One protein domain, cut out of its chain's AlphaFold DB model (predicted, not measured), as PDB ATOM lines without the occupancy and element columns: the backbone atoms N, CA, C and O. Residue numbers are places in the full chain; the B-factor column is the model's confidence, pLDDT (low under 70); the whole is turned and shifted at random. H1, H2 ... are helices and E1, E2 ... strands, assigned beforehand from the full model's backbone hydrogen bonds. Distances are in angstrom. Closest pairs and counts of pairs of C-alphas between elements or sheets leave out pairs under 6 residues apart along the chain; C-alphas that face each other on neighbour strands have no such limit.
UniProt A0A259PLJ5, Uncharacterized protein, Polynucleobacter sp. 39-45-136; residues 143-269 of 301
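AT A GLANCE: This is residues 143 to 269 of the 301 residues of an uncharacterized protein of Polynucleobacter sp. 39-45-136 (UniProt A0A259PLJ5). Helices H1 and H4 make a V, H3 crosses H1 on the side away from H4, and hairpin E1-E2 with short H2 makes the far end. The 127 printed residues, mostly helix, run H1 H2 E1 E2 H3 H4, with one antiparallel sheet. The whole is loose, radius of gyration of the C-alphas 17.5 A, spanning 53 by 37 by 29 A.

HOW THE PARTS SIT: Start at H1, residues 143 to 169; its residues 155 to 163 alone touch H3, residues 218 to 234, about perpendicular at 80 degrees, closest at C-alphas 159 and 225, 5.2 A. Its residues 157 to 169 alone touch H4, residues 240 to 269, closest at C-alphas 164 and 249, 4.8 A. In the antiparallel hairpin E1, residues 198 to 204, and E2, residues 207 to 214, find N 202 and O 209 within hydrogen-bond range, 2.8 A. H2, residues 181 to 187, has 1 of 3 O i to N i+4 pairs within range and 3 of 4 O i to N i+3; H1, H3 and H4 have every O i to N i+4 pair.

IN THESE COORDINATES: Find C-alpha 143 at (61.752, 273.602, 34.115); H1 runs 38.1 A. H4 runs 43.8 A to C-alpha 269 at (35.618, 284.978, 41.733).

THE WHOLE: The printed part has no cut; link H1 to H2 is long; pLDDT is under 70 at residues 143 to 147 and 189 to 194.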
ATOM      1  N   LEU A 143      61.562 273.606  35.577       59.31
ATOM      2  CA  LEU A 143      61.752 273.602  34.115       59.31
ATOM      3  C   LEU A 143      61.080 272.406  33.430       59.31
ATOM      4  O   LEU A 143      60.748 272.493  32.251       59.31
ATOM      5  N   VAL A 144      60.942 271.268  34.115       63.66
ATOM      6  CA  VAL A 144      60.188 270.115  33.600       63.66
ATOM      7  C   VAL A 144      58.703 270.453  33.591       63.66
ATOM      8  O   VAL A 144      58.102 270.376  32.527       63.66
ATOM      9  N   LYS A 145      58.157 270.946  34.709       67.25
ATOM     10  CA  LYS A 145      56.764 271.397  34.807       67.25
ATOM     11  C   LYS A 145      56.440 272.525  33.831       67.25
ATOM     12  O   LYS A 145      55.415 272.476  33.178       67.25
ATOM     13  N   GLU A 146      57.315 273.513  33.675       67.25
ATOM     14  CA  GLU A 146      57.156 274.602  32.706       67.25
ATOM     15  C   GLU A 146      57.175 274.082  31.269       67.25
ATOM     16  O   GLU A 146      56.408 274.548  30.428       67.25
ATOM     17  N   LYS A 147      58.043 273.110  30.958       67.50
ATOM     18  CA  LYS A 147      58.067 272.475  29.637       67.50
ATOM     19  C   LYS A 147      56.827 271.633  29.390       67.50
ATOM     20  O   LYS A 147      56.313 271.678  28.279       67.50
ATOM     21  N   GLU A 148      56.375 270.884  30.387       70.56
ATOM     22  CA  GLU A 148      55.158 270.076  30.333       70.56
ATOM     23  C   GLU A 148      53.933 270.974  30.169       70.56
ATOM     24  O   GLU A 148      53.219 270.807  29.190       70.56
ATOM     25  N   ALA A 149      53.780 272.011  30.995       72.31
ATOM     26  CA  ALA A 149      52.706 273.000  30.891       72.31
ATOM     27  C   ALA A 149      52.733 273.737  29.546       72.31
ATOM     28  O   ALA A 149      51.705 273.931  28.900       72.31
ATOM     29  N   LYS A 150      53.921 274.118  29.057       77.00
ATOM     30  CA  LYS A 150      54.058 274.717  27.725       77.00
ATOM     31  C   LYS A 150      53.671 273.731  26.625       77.00
ATOM     32  O   LYS A 150      53.054 274.135  25.644       77.00
ATOM     33  N   GLN A 151      54.058 272.465  26.746       76.50
ATOM     34  CA  GLN A 151      53.726 271.435  25.768       76.50
ATOM     35  C   GLN A 151      52.229 271.114  25.777       76.50
ATOM     36  O   GLN A 151      51.642 270.954  24.714       76.50
ATOM     37  N   GLU A 152      51.612 271.070  26.951       80.50
ATOM     38  CA  GLU A 152      50.177 270.896  27.145       80.50
ATOM     39  C   GLU A 152      49.404 272.051  26.511       80.50
ATOM     40  O   GLU A 152      48.563 271.821  25.648       80.50
ATOM     41  N   LEU A 153      49.806 273.295  26.786       81.00
ATOM     42  CA  LEU A 153      49.245 274.486  26.148       81.00
ATOM     43  C   LEU A 153      49.346 274.431  24.612       81.00
ATOM     44  O   LEU A 153      48.417 274.813  23.892       81.00
ATOM     45  N   LEU A 154      50.487 273.973  24.087       85.88
ATOM     46  CA  LEU A 154      50.685 273.789  22.647       85.88
ATOM     47  C   LEU A 154      49.766 272.698  22.085       85.88
ATOM     48  O   LEU A 154      49.199 272.889  21.010       85.88
ATOM     49  N   ASN A 155      49.597 271.591  22.805       89.56
ATOM     50  CA  ASN A 155      48.721 270.492  22.414       89.56
ATOM     51  C   ASN A 155      47.253 270.928  22.408       89.56
ATOM     52  O   ASN A 155      46.565 270.704  21.419       89.56
ATOM     53  N   GLU A 156      46.792 271.619  23.448       91.12
ATOM     54  CA  GLU A 156      45.449 272.202  23.512       91.12
ATOM     55  C   GLU A 156      45.178 273.146  22.338       91.12
ATOM     56  O   GLU A 156      44.144 273.056  21.674       91.12
ATOM     57  N   ASN A 157      46.132 274.037  22.041       90.50
ATOM     58  CA  ASN A 157      46.025 274.939  20.899       90.50
ATOM     59  C   ASN A 157      45.962 274.163  19.582       90.50
ATOM     60  O   ASN A 157      45.180 274.528  18.708       90.50
ATOM     61  N   ALA A 158      46.760 273.103  19.433       92.31
ATOM     62  CA  ALA A 158      46.745 272.249  18.251       92.31
ATOM     63  C   ALA A 158      45.402 271.521  18.090       92.31
ATOM     64  O   ALA A 158      44.852 271.499  16.990       92.31
ATOM     65  N   ILE A 159      44.846 270.984  19.179       92.75
ATOM     66  CA  ILE A 159      43.537 270.318  19.213       92.75
ATOM     67  C   ILE A 159      42.438 271.294  18.784       92.75
ATOM     68  O   ILE A 159      41.707 271.020  17.830       92.75
ATOM     69  N   ALA A 160      42.354 272.455  19.442       92.81
ATOM     70  CA  ALA A 160      41.355 273.477  19.140       92.81
ATOM     71  C   ALA A 160      41.494 273.998  17.701       92.81
ATOM     72  O   ALA A 160      40.504 274.091  16.976       92.81
ATOM     73  N   TYR A 161      42.724 274.276  17.259       94.31
ATOM     74  CA  TYR A 161      43.007 274.722  15.897       94.31
ATOM     75  C   TYR A 161      42.502 273.718  14.863       94.31
ATOM     76  O   TYR A 161      41.766 274.085  13.949       94.31
ATOM     77  N   THR A 162      42.897 272.449  14.998       93.69
ATOM     78  CA  THR A 162      42.519 271.395  14.054       93.69
ATOM     79  C   THR A 162      41.009 271.212  14.021       93.69
ATOM     80  O   THR A 162      40.440 271.039  12.945       93.69
ATOM     81  N   ARG A 163      40.352 271.310  15.181       93.62
ATOM     82  CA  ARG A 163      38.897 271.232  15.275       93.62
ATOM     83  C   ARG A 163      38.216 272.343  14.482       93.62
ATOM     84  O   ARG A 163      37.454 272.034  13.572       93.62
ATOM     85  N   PHE A 164      38.553 273.607  14.737       94.50
ATOM     86  CA  PHE A 164      37.965 274.728  13.995       94.50
ATOM     87  C   PHE A 164      38.272 274.674  12.497       94.50
ATOM     88  O   PHE A 164      37.414 275.002  11.682       94.50
ATOM     89  N   TYR A 165      39.477 274.232  12.130       94.25
ATOM     90  CA  TYR A 165      39.865 274.074  10.733       94.25
ATOM     91  C   TYR A 165      38.957 273.077  10.003       94.25
ATOM     92  O   TYR A 165      38.374 273.413   8.977       94.25
ATOM     93  N   TYR A 166      38.797 271.862  10.537       93.69
ATOM     94  CA  TYR A 166      37.997 270.835   9.867       93.69
ATOM     95  C   TYR A 166      36.486 271.042  10.005       93.69
ATOM     96  O   TYR A 166      35.748 270.619   9.119       93.69
ATOM     97  N   GLU A 167      36.015 271.728  11.051       93.00
ATOM     98  CA  GLU A 167      34.625 272.201  11.135       93.00
ATOM     99  C   GLU A 167      34.307 273.208  10.021       93.00
ATOM    100  O   GLU A 167      33.214 273.182   9.454       93.00
ATOM    101  N   ASP A 168      35.262 274.068   9.660       94.06
ATOM    102  CA  ASP A 168      35.112 274.969   8.519       94.06
ATOM    103  C   ASP A 168      35.169 274.210   7.186       94.06
ATOM    104  O   ASP A 168      34.274 274.371   6.358       94.06
ATOM    105  N   CYS A 169      36.130 273.292   7.018       91.62
ATOM    106  CA  CYS A 169      36.195 272.434   5.829       91.62
ATOM    107  C   CYS A 169      34.930 271.579   5.636       91.62
ATOM    108  O   CYS A 169      34.570 271.259   4.506       91.62
ATOM    109  N   ALA A 170      34.228 271.217   6.715       91.69
ATOM    110  CA  ALA A 170      32.976 270.467   6.634       91.69
ATOM    111  C   ALA A 170      31.837 271.257   5.959       91.69
ATOM    112  O   ALA A 170      30.879 270.643   5.490       91.69
ATOM    113  N   LYS A 171      31.937 272.591   5.858       92.44
ATOM    114  CA  LYS A 171      30.978 273.427   5.112       92.44
ATOM    115  C   LYS A 171      31.096 273.232   3.599       92.44
ATOM    116  O   LYS A 171      30.114 273.408   2.882       92.44
ATOM    117  N   THR A 172      32.280 272.850   3.124       91.06
ATOM    118  CA  THR A 172      32.590 272.569   1.715       91.06
ATOM    119  C   THR A 172      33.342 271.235   1.616       91.06
ATOM    120  O   THR A 172      34.552 271.213   1.372       91.06
ATOM    121  N   PRO A 173      32.659 270.105   1.871       91.62
ATOM    122  CA  PRO A 173      33.314 268.814   2.023       91.62
ATOM    123  C   PRO A 173      33.860 268.290   0.690       91.62
ATOM    124  O   PRO A 173      33.254 268.472  -0.362       91.62
ATOM    125  N   MET A 174      34.970 267.544   0.750       89.25
ATOM    126  CA  MET A 174      35.553 266.880  -0.429       89.25
ATOM    127  C   MET A 174      34.613 265.832  -1.044       89.25
ATOM    128  O   MET A 174      34.625 265.612  -2.250       89.25
ATOM    129  N   ALA A 175      33.820 265.162  -0.206       90.31
ATOM    130  CA  ALA A 175      32.808 264.199  -0.608       90.31
ATOM    131  C   ALA A 175      31.758 264.058   0.500       90.31
ATOM    132  O   ALA A 175      32.029 264.312   1.676       90.31
ATOM    133  N   THR A 176      30.559 263.612   0.139       91.38
ATOM    134  CA  THR A 176      29.503 263.272   1.094       91.38
ATOM    135  C   THR A 176      28.923 261.916   0.728       91.38
ATOM    136  O   THR A 176      28.654 261.642  -0.438       91.38
ATOM    137  N   PHE A 177      28.726 261.068   1.729       89.31
ATOM    138  CA  PHE A 177      28.093 259.765   1.584       89.31
ATOM    139  C   PHE A 177      27.217 259.488   2.805       89.31
ATOM    140  O   PHE A 177      27.378 260.112   3.853       89.31
ATOM    141  N   LYS A 178      26.271 258.559   2.662       88.94
ATOM    142  CA  LYS A 178      25.441 258.069   3.766       88.94
ATOM    143  C   LYS A 178      25.783 256.610   4.021       88.94
ATOM    144  O   LYS A 178      25.904 255.841   3.069       88.94
ATOM    145  N   ILE A 179      25.935 256.244   5.288       85.00
ATOM    146  CA  ILE A 179      26.148 254.853   5.686       85.00
ATOM    147  C   ILE A 179      24.769 254.205   5.858       85.00
ATOM    148  O   ILE A 179      23.911 254.803   6.506       85.00
ATOM    149  N   PRO A 180      24.514 253.027   5.262       88.31
ATOM    150  CA  PRO A 180      23.265 252.309   5.476       88.31
ATOM    151  C   PRO A 180      23.015 252.026   6.960       88.31
ATOM    152  O   PRO A 180      23.932 251.652   7.693       88.31
ATOM    153  N   GLN A 181      21.756 252.144   7.383       86.00
ATOM    154  CA  GLN A 181      21.347 252.023   8.787       86.00
ATOM    155  C   GLN A 181      21.771 250.690   9.435       86.00
ATOM    156  O   GLN A 181      22.111 250.644  10.612       86.00
ATOM    157  N   GLU A 182      21.821 249.607   8.657       87.19
ATOM    158  CA  GLU A 182      22.278 248.284   9.109       87.19
ATOM    159  C   GLU A 182      23.735 248.263   9.607       87.19
ATOM    160  O   GLU A 182      24.098 247.430  10.440       87.19
ATOM    161  N   TYR A 183      24.568 249.193   9.136       82.19
ATOM    162  CA  TYR A 183      25.961 249.315   9.553       82.19
ATOM    163  C   TYR A 183      26.176 250.387  10.619       82.19
ATOM    164  O   TYR A 183      27.204 250.329  11.293       82.19
ATOM    165  N   GLU A 184      25.224 251.305  10.831       80.19
ATOM    166  CA  GLU A 184      25.327 252.365  11.847       80.19
ATOM    167  C   GLU A 184      25.601 251.790  13.236       80.19
ATOM    168  O   GLU A 184      26.485 252.273  13.933       80.19
ATOM    169  N   ALA A 185      24.939 250.689  13.605       77.69
ATOM    170  CA  ALA A 185      25.160 250.029  14.893       77.69
ATOM    171  C   ALA A 185      26.600 249.510  15.079       77.69
ATOM    172  O   ALA A 185      27.081 249.429  16.206       77.69
ATOM    173  N   ARG A 186      27.304 249.163  13.992       74.06
ATOM    174  CA  ARG A 186      28.686 248.647  14.039       74.06
ATOM    175  C   ARG A 186      29.733 249.751  14.153       74.06
ATOM    176  O   ARG A 186      30.839 249.480  14.607       74.06
ATOM    177  N   ILE A 187      29.395 250.955  13.703       75.38
ATOM    178  CA  ILE A 187      30.259 252.144  13.744       75.38
ATOM    179  C   ILE A 187      29.827 253.134  14.827       75.38
ATOM    180  O   ILE A 187      30.412 254.207  14.943       75.38
ATOM    181  N   PHE A 188      28.782 252.794  15.582       71.19
ATOM    182  CA  PHE A 188      28.219 253.647  16.607       71.19
ATOM    183  C   PHE A 188      29.228 253.842  17.732       71.19
ATOM    184  O   PHE A 188      29.615 252.895  18.419       71.19
ATOM    185  N   ASP A 189      29.612 255.094  17.941       68.75
ATOM    186  CA  ASP A 189      30.347 255.490  19.123       68.75
ATOM    187  C   ASP A 189      29.366 255.839  20.251       68.75
ATOM    188  O   ASP A 189      28.735 256.900  20.265       68.75
ATOM    189  N   ALA A 190      29.240 254.926  21.217       64.69
ATOM    190  CA  ALA A 190      28.415 255.134  22.403       64.69
ATOM    191  C   ALA A 190      28.952 256.246  23.311       64.69
ATOM    192  O   ALA A 190      28.184 256.839  24.069       64.69
ATOM    193  N   ALA A 191      30.251 256.527  23.234       65.12
ATOM    194  CA  ALA A 191      30.916 257.479  24.097       65.12
ATOM    195  C   ALA A 191      30.695 258.928  23.619       65.12
ATOM    196  O   ALA A 191      30.710 259.848  24.436       65.12
ATOM    197  N   ARG A 192      30.400 259.126  22.322       65.31
ATOM    198  CA  ARG A 192      30.127 260.431  21.683       65.31
ATOM    199  C   ARG A 192      31.217 261.476  21.967       65.31
ATOM    200  O   ARG A 192      30.939 262.678  21.999       65.31
ATOM    201  N   PHE A 193      32.451 261.028  22.188       62.53
ATOM    202  CA  PHE A 193      33.574 261.907  22.494       62.53
ATOM    203  C   PHE A 193      34.223 262.362  21.189       62.53
ATOM    204  O   PHE A 193      35.096 261.693  20.653       62.53
ATOM    205  N   GLY A 194      33.790 263.514  20.672       63.16
ATOM    206  CA  GLY A 194      34.444 264.172  19.539       63.16
ATOM    207  C   GLY A 194      33.474 264.747  18.512       63.16
ATOM    208  O   GLY A 194      32.314 264.349  18.426       63.16
ATOM    209  N   THR A 195      33.959 265.707  17.722       70.50
ATOM    210  CA  THR A 195      33.207 266.265  16.582       70.50
ATOM    211  C   THR A 195      33.382 265.415  15.312       70.50
ATOM    212  O   THR A 195      32.568 265.501  14.394       70.50
ATOM    213  N   PHE A 196      34.427 264.579  15.241       82.25
ATOM    214  CA  PHE A 196      34.814 263.844  14.032       82.25
ATOM    215  C   PHE A 196      34.740 262.328  14.214       82.25
ATOM    216  O   PHE A 196      35.064 261.799  15.271       82.25
ATOM    217  N   HIS A 197      34.372 261.629  13.138       82.94
ATOM    218  CA  HIS A 197      34.464 260.173  13.046       82.94
ATOM    219  C   HIS A 197      35.617 259.803  12.115       82.94
ATOM    220  O   HIS A 197      35.690 260.282  10.982       82.94
ATOM    221  N   TYR A 198      36.505 258.927  12.579       84.62
ATOM    222  CA  TYR A 198      37.666 258.504  11.802       84.62
ATOM    223  C   TYR A 198      37.348 257.203  11.070       84.62
ATOM    224  O   TYR A 198      37.319 256.119  11.658       84.62
ATOM    225  N   MET A 199      37.093 257.340   9.772       87.50
ATOM    226  CA  MET A 199      36.794 256.232   8.872       87.50
ATOM    227  C   MET A 199      38.082 255.530   8.433       87.50
ATOM    228  O   MET A 199      39.082 256.171   8.110       87.50
ATOM    229  N   ILE A 200      38.045 254.203   8.388       87.75
ATOM    230  CA  ILE A 200      39.104 253.372   7.820       87.75
ATOM    231  C   ILE A 200      38.745 253.132   6.358       87.75
ATOM    232  O   ILE A 200      37.712 252.527   6.064       87.75
ATOM    233  N   CYS A 201      39.601 253.592   5.447       91.19
ATOM    234  CA  CYS A 201      39.382 253.480   4.009       91.19
ATOM    235  C   CYS A 201      40.471 252.630   3.347       91.19
ATOM    236  O   CYS A 201      41.659 252.860   3.568       91.19
ATOM    237  N   GLN A 202      40.068 251.699   2.482       93.50
ATOM    238  CA  GLN A 202      40.948 251.035   1.522       93.50
ATOM    239  C   GLN A 202      40.863 251.768   0.182       93.50
ATOM    240  O   GLN A 202      39.768 252.051  -0.302       93.50
ATOM    241  N   VAL A 203      42.014 252.089  -0.413       93.31
ATOM    242  CA  VAL A 203      42.079 252.821  -1.686       93.31
ATOM    243  C   VAL A 203      42.428 251.861  -2.815       93.31
ATOM    244  O   VAL A 203      43.488 251.238  -2.798       93.31
ATOM    245  N   GLU A 204      41.563 251.774  -3.823       94.62
ATOM    246  CA  GLU A 204      41.767 250.940  -5.010       94.62
ATOM    247  C   GLU A 204      41.461 251.737  -6.275       94.62
ATOM    248  O   GLU A 204      40.338 252.179  -6.478       94.62
ATOM    249  N   ARG A 205      42.460 251.929  -7.148       92.81
ATOM    250  CA  ARG A 205      42.299 252.642  -8.436       92.81
ATOM    251  C   ARG A 205      41.607 254.018  -8.313       92.81
ATOM    252  O   ARG A 205      40.886 254.425  -9.215       92.81
ATOM    253  N   GLY A 206      41.846 254.734  -7.210       89.69
ATOM    254  CA  GLY A 206      41.253 256.050  -6.931       89.69
ATOM    255  C   GLY A 206      39.883 256.013  -6.245       89.69
ATOM    256  O   GLY A 206      39.373 257.064  -5.867       89.69
ATOM    257  N   GLU A 207      39.306 254.829  -6.038       92.00
ATOM    258  CA  GLU A 207      38.083 254.632  -5.263       92.00
ATOM    259  C   GLU A 207      38.416 254.451  -3.774       92.00
ATOM    260  O   GLU A 207      39.284 253.652  -3.413       92.00
ATOM    261  N   TYR A 208      37.717 255.192  -2.910       92.19
ATOM    262  CA  TYR A 208      37.857 255.114  -1.455       92.19
ATOM    263  C   TYR A 208      36.749 254.230  -0.881       92.19
ATOM    264  O   TYR A 208      35.592 254.639  -0.801       92.19
ATOM    265  N   LYS A 209      37.106 253.019  -0.452       91.56
ATOM    266  CA  LYS A 209      36.177 252.051   0.141       91.56
ATOM    267  C   LYS A 209      36.248 252.141   1.660       91.56
ATOM    268  O   LYS A 209      37.238 251.718   2.254       91.56
ATOM    269  N   VAL A 210      35.215 252.698   2.292       90.31
ATOM    270  CA  VAL A 210      35.105 252.742   3.760       90.31
ATOM    271  C   VAL A 210      34.815 251.331   4.272       90.31
ATOM    272  O   VAL A 210      33.777 250.758   3.956       90.31
ATOM    273  N   VAL A 211      35.735 250.764   5.052       89.69
ATOM    274  CA  VAL A 211      35.650 249.386   5.575       89.69
ATOM    275  C   VAL A 211      35.344 249.330   7.073       89.69
ATOM    276  O   VAL A 211      35.010 248.269   7.596       89.69
ATOM    277  N   GLY A 212      35.439 250.461   7.773       86.44
ATOM    278  CA  GLY A 212      35.127 250.559   9.195       86.44
ATOM    279  C   GLY A 212      35.272 251.977   9.735       86.44
ATOM    280  O   GLY A 212      35.641 252.895   9.004       86.44
ATOM    281  N   ALA A 213      35.009 252.136  11.028       85.12
ATOM    282  CA  ALA A 213      35.216 253.369  11.775       85.12
ATOM    283  C   ALA A 213      35.853 253.034  13.126       85.12
ATOM    284  O   ALA A 213      35.601 251.965  13.685       85.12
ATOM    285  N   LEU A 214      36.686 253.932  13.640       80.94
ATOM    286  CA  LEU A 214      37.241 253.797  14.983       80.94
ATOM    287  C   LEU A 214      36.251 254.379  16.013       80.94
ATOM    288  O   LEU A 214      35.826 255.521  15.827       80.94
ATOM    289  N   PRO A 215      35.895 253.645  17.087       74.94
ATOM    290  CA  PRO A 215      35.153 254.219  18.208       74.94
ATOM    291  C   PRO A 215      36.047 255.216  18.955       74.94
ATOM    292  O   PRO A 215      37.233 254.940  19.171       74.94
ATOM    293  N   MET A 216      35.502 256.379  19.316       75.69
ATOM    294  CA  MET A 216      36.290 257.483  19.860       75.69
ATOM    295  C   MET A 216      36.202 257.554  21.379       75.69
ATOM    296  O   MET A 216      35.146 257.481  21.995       75.69
ATOM    297  N   PHE A 217      37.363 257.745  21.985       79.44
ATOM    298  CA  PHE A 217      37.492 258.226  23.349       79.44
ATOM    299  C   PHE A 217      38.424 259.433  23.322       79.44
ATOM    300  O   PHE A 217      39.256 259.560  22.421       79.44
ATOM    301  N   GLU A 218      38.270 260.315  24.304       83.00
ATOM    302  CA  GLU A 218      38.899 261.640  24.345       83.00
ATOM    303  C   GLU A 218      40.403 261.620  24.026       83.00
ATOM    304  O   GLU A 218      40.880 262.376  23.183       83.00
ATOM    305  N   GLU A 219      41.142 260.690  24.629       85.38
ATOM    306  CA  GLU A 219      42.586 260.548  24.433       85.38
ATOM    307  C   GLU A 219      42.960 260.224  22.972       85.38
ATOM    308  O   GLU A 219      43.916 260.783  22.432       85.38
ATOM    309  N   LEU A 220      42.198 259.351  22.300       85.00
ATOM    310  CA  LEU A 220      42.443 259.013  20.897       85.00
ATOM    311  C   LEU A 220      42.100 260.185  19.968       85.00
ATOM    312  O   LEU A 220      42.876 260.462  19.051       85.00
ATOM    313  N   ASP A 221      40.994 260.899  20.214       86.44
ATOM    314  CA  ASP A 221      40.626 262.089  19.428       86.44
ATOM    315  C   ASP A 221      41.716 263.165  19.538       86.44
ATOM    316  O   ASP A 221      42.226 263.653  18.527       86.44
ATOM    317  N   ASN A 222      42.179 263.448  20.759       89.38
ATOM    318  CA  ASN A 222      43.256 264.404  21.013       89.38
ATOM    319  C   ASN A 222      44.539 264.038  20.252       89.38
ATOM    320  O   ASN A 222      45.129 264.881  19.567       89.38
ATOM    321  N   GLN A 223      44.955 262.768  20.302       89.62
ATOM    322  CA  GLN A 223      46.133 262.297  19.570       89.62
ATOM    323  C   GLN A 223      45.985 262.469  18.055       89.62
ATOM    324  O   GLN A 223      46.941 262.869  17.379       89.62
ATOM    325  N   MET A 224      44.805 262.182  17.507       90.31
ATOM    326  CA  MET A 224      44.544 262.326  16.078       90.31
ATOM    327  C   MET A 224      44.528 263.796  15.645       90.31
ATOM    328  O   MET A 224      45.174 264.140  14.650       90.31
ATOM    329  N   LEU A 225      43.903 264.685  16.421       91.94
ATOM    330  CA  LEU A 225      43.864 266.124  16.138       91.94
ATOM    331  C   LEU A 225      45.257 266.771  16.178       91.94
ATOM    332  O   LEU A 225      45.577 267.598  15.318       91.94
ATOM    333  N   ILE A 226      46.124 266.358  17.109       92.56
ATOM    334  CA  ILE A 226      47.527 266.809  17.165       92.56
ATOM    335  C   ILE A 226      48.313 266.307  15.944       92.56
ATOM    336  O   ILE A 226      49.085 267.054  15.336       92.56
ATOM    337  N   ARG A 227      48.129 265.041  15.547       92.12
ATOM    338  CA  ARG A 227      48.792 264.494  14.348       92.12
ATOM    339  C   ARG A 227      48.370 265.239  13.086       92.12
ATOM    340  O   ARG A 227      49.229 265.584  12.274       92.12
ATOM    341  N   LEU A 228      47.079 265.527  12.946       91.94
ATOM    342  CA  LEU A 228      46.546 266.313  11.837       91.94
ATOM    343  C   LEU A 228      47.075 267.753  11.851       91.94
ATOM    344  O   LEU A 228      47.484 268.241  10.800       91.94
ATOM    345  N   TYR A 229      47.172 268.398  13.019       92.94
ATOM    346  CA  TYR A 229      47.786 269.725  13.154       92.94
ATOM    347  C   TYR A 229      49.204 269.752  12.571       92.94
ATOM    348  O   TYR A 229      49.536 270.607  11.744       92.94
ATOM    349  N   ASN A 230      50.032 268.788  12.981       89.38
ATOM    350  CA  ASN A 230      51.413 268.668  12.522       89.38
ATOM    351  C   ASN A 230      51.482 268.385  11.020       89.38
ATOM    352  O   ASN A 230      52.285 268.992  10.313       89.38
ATOM    353  N   HIS A 231      50.611 267.507  10.515       89.06
ATOM    354  CA  HIS A 231      50.516 267.235   9.087       89.06
ATOM    355  C   HIS A 231      50.165 268.502   8.297       89.06
ATOM    356  O   HIS A 231      50.879 268.842   7.350       89.06
ATOM    357  N   LEU A 232      49.140 269.245   8.730       87.69
ATOM    358  CA  LEU A 232      48.733 270.505   8.116       87.69
ATOM    359  C   LEU A 232      49.902 271.481   8.056       87.69
ATOM    360  O   LEU A 232      50.145 272.028   6.992       87.69
ATOM    361  N   HIS A 233      50.656 271.666   9.142       82.56
ATOM    362  CA  HIS A 233      51.771 272.624   9.204       82.56
ATOM    363  C   HIS A 233      53.068 272.144   8.538       82.56
ATOM    364  O   HIS A 233      53.937 272.959   8.243       82.56
ATOM    365  N   SER A 234      53.195 270.844   8.262       82.88
ATOM    366  CA  SER A 234      54.303 270.290   7.473       82.88
ATOM    367  C   SER A 234      54.116 270.469   5.962       82.88
ATOM    368  O   SER A 234      55.088 270.425   5.206       82.88
ATOM    369  N   ARG A 235      52.874 270.687   5.505       80.56
ATOM    370  CA  ARG A 235      52.569 270.919   4.089       80.56
ATOM    371  C   ARG A 235      52.998 272.336   3.696       80.56
ATOM    372  O   ARG A 235      52.549 273.313   4.277       80.56
ATOM    373  N   GLY A 236      53.868 272.442   2.689       72.75
ATOM    374  CA  GLY A 236      54.403 273.724   2.209       72.75
ATOM    375  C   GLY A 236      53.487 274.503   1.254       72.75
ATOM    376  O   GLY A 236      53.776 275.657   0.952       72.75
ATOM    377  N   PHE A 237      52.393 273.896   0.782       80.19
ATOM    378  CA  PHE A 237      51.480 274.485  -0.204       80.19
ATOM    379  C   PHE A 237      50.026 274.350   0.248       80.19
ATOM    380  O   PHE A 237      49.629 273.277   0.708       80.19
ATOM    381  N   TYR A 238      49.259 275.432   0.079       85.25
ATOM    382  CA  TYR A 238      47.841 275.521   0.430       85.25
ATOM    383  C   TYR A 238      47.052 276.239  -0.661       85.25
ATOM    384  O   TYR A 238      47.544 277.231  -1.216       85.25
ATOM    385  N   THR A 239      45.830 275.780  -0.915       87.38
ATOM    386  CA  THR A 239      44.856 276.505  -1.744       87.38
ATOM    387  C   THR A 239      44.372 277.773  -1.031       87.38
ATOM    388  O   THR A 239      44.592 277.950   0.170       87.38
ATOM    389  N   ASP A 240      43.728 278.689  -1.754       89.31
ATOM    390  CA  ASP A 240      43.195 279.914  -1.142       89.31
ATOM    391  C   ASP A 240      42.035 279.623  -0.177       89.31
ATOM    392  O   ASP A 240      41.932 280.264   0.867       89.31
ATOM    393  N   GLU A 241      41.246 278.588  -0.462       87.75
ATOM    394  CA  GLU A 241      40.222 278.052   0.443       87.75
ATOM    395  C   GLU A 241      40.853 277.502   1.728       87.75
ATOM    396  O   GLU A 241      40.458 277.888   2.826       87.75
ATOM    397  N   GLU A 242      41.906 276.682   1.618       87.94
ATOM    398  CA  GLU A 242      42.624 276.166   2.788       87.94
ATOM    399  C   GLU A 242      43.226 277.318   3.612       87.94
ATOM    400  O   GLU A 242      43.171 277.294   4.840       87.94
ATOM    401  N   LYS A 243      43.764 278.371   2.976       88.44
ATOM    402  CA  LYS A 243      44.248 279.566   3.692       88.44
ATOM    403  C   LYS A 243      43.123 280.286   4.438       88.44
ATOM    404  O   LYS A 243      43.356 280.717   5.568       88.44
ATOM    405  N   ALA A 244      41.936 280.400   3.841       91.81
ATOM    406  CA  ALA A 244      40.770 280.985   4.495       91.81
ATOM    407  C   ALA A 244      40.355 280.159   5.723       91.81
ATOM    408  O   ALA A 244      40.240 280.717   6.815       91.81
ATOM    409  N   SER A 245      40.264 278.831   5.600       92.38
ATOM    410  CA  SER A 245      39.959 277.951   6.736       92.38
ATOM    411  C   SER A 245      41.036 277.999   7.825       92.38
ATOM    412  O   SER A 245      40.722 277.944   9.015       92.38
ATOM    413  N   LYS A 246      42.319 278.168   7.466       90.31
ATOM    414  CA  LYS A 246      43.394 278.398   8.451       90.31
ATOM    415  C   LYS A 246      43.183 279.695   9.229       90.31
ATOM    416  O   LYS A 246      43.459 279.728  10.425       90.31
ATOM    417  N   GLU A 247      42.709 280.753   8.579       89.56
ATOM    418  CA  GLU A 247      42.425 282.020   9.254       89.56
ATOM    419  C   GLU A 247      41.206 281.910  10.179       89.56
ATOM    420  O   GLU A 247      41.280 282.332  11.334       89.56
ATOM    421  N   VAL A 248      40.142 281.231   9.737       93.25
ATOM    422  CA  VAL A 248      38.992 280.886  10.593       93.25
ATOM    423  C   VAL A 248      39.451 280.098  11.821       93.25
ATOM    424  O   VAL A 248      39.077 280.433  12.945       93.25
ATOM    425  N   ALA A 249      40.324 279.105  11.638       93.19
ATOM    426  CA  ALA A 249      40.866 278.314  12.738       93.19
ATOM    427  C   ALA A 249      41.674 279.159  13.734       93.19
ATOM    428  O   ALA A 249      41.504 279.009  14.945       93.19
ATOM    429  N   ARG A 250      42.512 280.092  13.257       89.19
ATOM    430  CA  ARG A 250      43.261 281.018  14.128       89.19
ATOM    431  C   ARG A 250      42.330 281.886  14.964       89.19
ATOM    432  O   ARG A 250      42.517 281.981  16.177       89.19
ATOM    433  N   GLN A 251      41.325 282.488  14.333       92.75
ATOM    434  CA  GLN A 251      40.338 283.315  15.029       92.75
ATOM    435  C   GLN A 251      39.530 282.489  16.036       92.75
ATOM    436  O   GLN A 251      39.307 282.936  17.163       92.75
ATOM    437  N   GLY A 252      39.181 281.253  15.671       91.62
ATOM    438  CA  GLY A 252      38.531 280.288  16.552       91.62
ATOM    439  C   GLY A 252      39.350 279.993  17.810       91.62
ATOM    440  O   GLY A 252      38.810 280.071  18.913       91.62
ATOM    441  N   VAL A 253      40.658 279.738  17.678       91.75
ATOM    442  CA  VAL A 253      41.553 279.495  18.828       91.75
ATOM    443  C   VAL A 253      41.633 280.716  19.742       91.75
ATOM    444  O   VAL A 253      41.555 280.563  20.960       91.75
ATOM    445  N   ILE A 254      41.739 281.925  19.181       87.56
ATOM    446  CA  ILE A 254      41.777 283.170  19.967       87.56
ATOM    447  C   ILE A 254      40.477 283.340  20.764       87.56
ATOM    448  O   ILE A 254      40.510 283.573  21.975       87.56
ATOM    449  N   ALA A 255      39.325 283.177  20.110       92.19
ATOM    450  CA  ALA A 255      38.021 283.282  20.759       92.19
ATOM    451  C   ALA A 255      37.797 282.175  21.803       92.19
ATOM    452  O   ALA A 255      37.210 282.410  22.857       92.19
ATOM    453  N   TRP A 256      38.267 280.957  21.531       92.38
ATOM    454  CA  TRP A 256      38.227 279.845  22.476       92.38
ATOM    455  C   TRP A 256      39.076 280.121  23.719       92.38
ATOM    456  O   TRP A 256      38.560 279.996  24.827       92.38
ATOM    457  N   ARG A 257      40.314 280.605  23.557       89.00
ATOM    458  CA  ARG A 257      41.178 281.000  24.681       89.00
ATOM    459  C   ARG A 257      40.545 282.085  25.542       89.00
ATOM    460  O   ARG A 257      40.586 281.981  26.764       89.00
ATOM    461  N   LYS A 258      39.911 283.081  24.917       90.19
ATOM    462  CA  LYS A 258      39.192 284.133  25.644       90.19
ATOM    463  C   LYS A 258      38.070 283.556  26.516       90.19
ATOM    464  O   LYS A 258      37.990 283.897  27.689       90.19
ATOM    465  N   ARG A 259      37.269 282.628  25.978       91.06
ATOM    466  CA  ARG A 259      36.193 281.954  26.729       91.06
ATOM    467  C   ARG A 259      36.712 281.115  27.897       91.06
ATOM    468  O   ARG A 259      36.073 281.088  28.943       91.06
ATOM    469  N   ILE A 260      37.841 280.423  27.725       88.75
ATOM    470  CA  ILE A 260      38.470 279.657  28.812       88.75
ATOM    471  C   ILE A 260      38.922 280.600  29.931       88.75
ATOM    472  O   ILE A 260      38.526 280.398  31.073       88.75
ATOM    473  N   ALA A 261      39.639 281.675  29.594       87.00
ATOM    474  CA  ALA A 261      40.110 282.653  30.575       87.00
ATOM    475  C   ALA A 261      38.958 283.351  31.323       87.00
ATOM    476  O   ALA A 261      39.020 283.534  32.535       87.00
ATOM    477  N   GLU A 262      37.876 283.707  30.622       89.94
ATOM    478  CA  GLU A 262      36.667 284.268  31.243       89.94
ATOM    479  C   GLU A 262      36.027 283.288  32.237       89.94
ATOM    480  O   GLU A 262      35.573 283.694  33.306       89.94
ATOM    481  N   ARG A 263      36.012 281.991  31.908       88.06
ATOM    482  CA  ARG A 263      35.462 280.948  32.778       88.06
ATOM    483  C   ARG A 263      36.334 280.705  34.008       88.06
ATOM    484  O   ARG A 263      35.792 280.547  35.094       88.06
ATOM    485  N   GLU A 264      37.653 280.687  33.848       87.25
ATOM    486  CA  GLU A 264      38.599 280.564  34.963       87.25
ATOM    487  C   GLU A 264      38.470 281.747  35.930       87.25
ATOM    488  O   GLU A 264      38.334 281.536  37.133       87.25
ATOM    489  N   ALA A 265      38.385 282.974  35.407       87.69
ATOM    490  CA  ALA A 265      38.176 284.172  36.218       87.69
ATOM    491  C   ALA A 265      36.831 284.157  36.969       87.69
ATOM    492  O   ALA A 265      36.742 284.634  38.101       87.69
ATOM    493  N   LEU A 266      35.775 283.603  36.358       90.12
ATOM    494  CA  LEU A 266      34.483 283.432  37.024       90.12
ATOM    495  C   LEU A 266      34.584 282.443  38.193       90.12
ATOM    496  O   LEU A 266      34.114 282.751  39.283       90.12
ATOM    497  N   ILE A 267      35.227 281.292  37.978       84.88
ATOM    498  CA  ILE A 267      35.421 280.265  39.013       84.88
ATOM    499  C   ILE A 267      36.259 280.816  40.174       84.88
ATOM    500  O   ILE A 267      35.927 280.598  41.339       84.88
ATOM    501  N   GLU A 268      37.323 281.566  39.877       87.44
ATOM    502  CA  GLU A 268      38.152 282.214  40.897       87.44
ATOM    503  C   GLU A 268      37.333 283.221  41.716       87.44
ATOM    504  O   GLU A 268      37.352 283.194  42.948       87.44
ATOM    505  N   LYS A 269      36.521 284.048  41.052       87.81
ATOM    506  CA  LYS A 269      35.618 284.978  41.733       87.81
ATOM    507  C   LYS A 269      34.623 284.253  42.650       87.81
ATOM    508  O   LYS A 269      34.456 284.663  43.796       87.81
TER     509      LYS A 269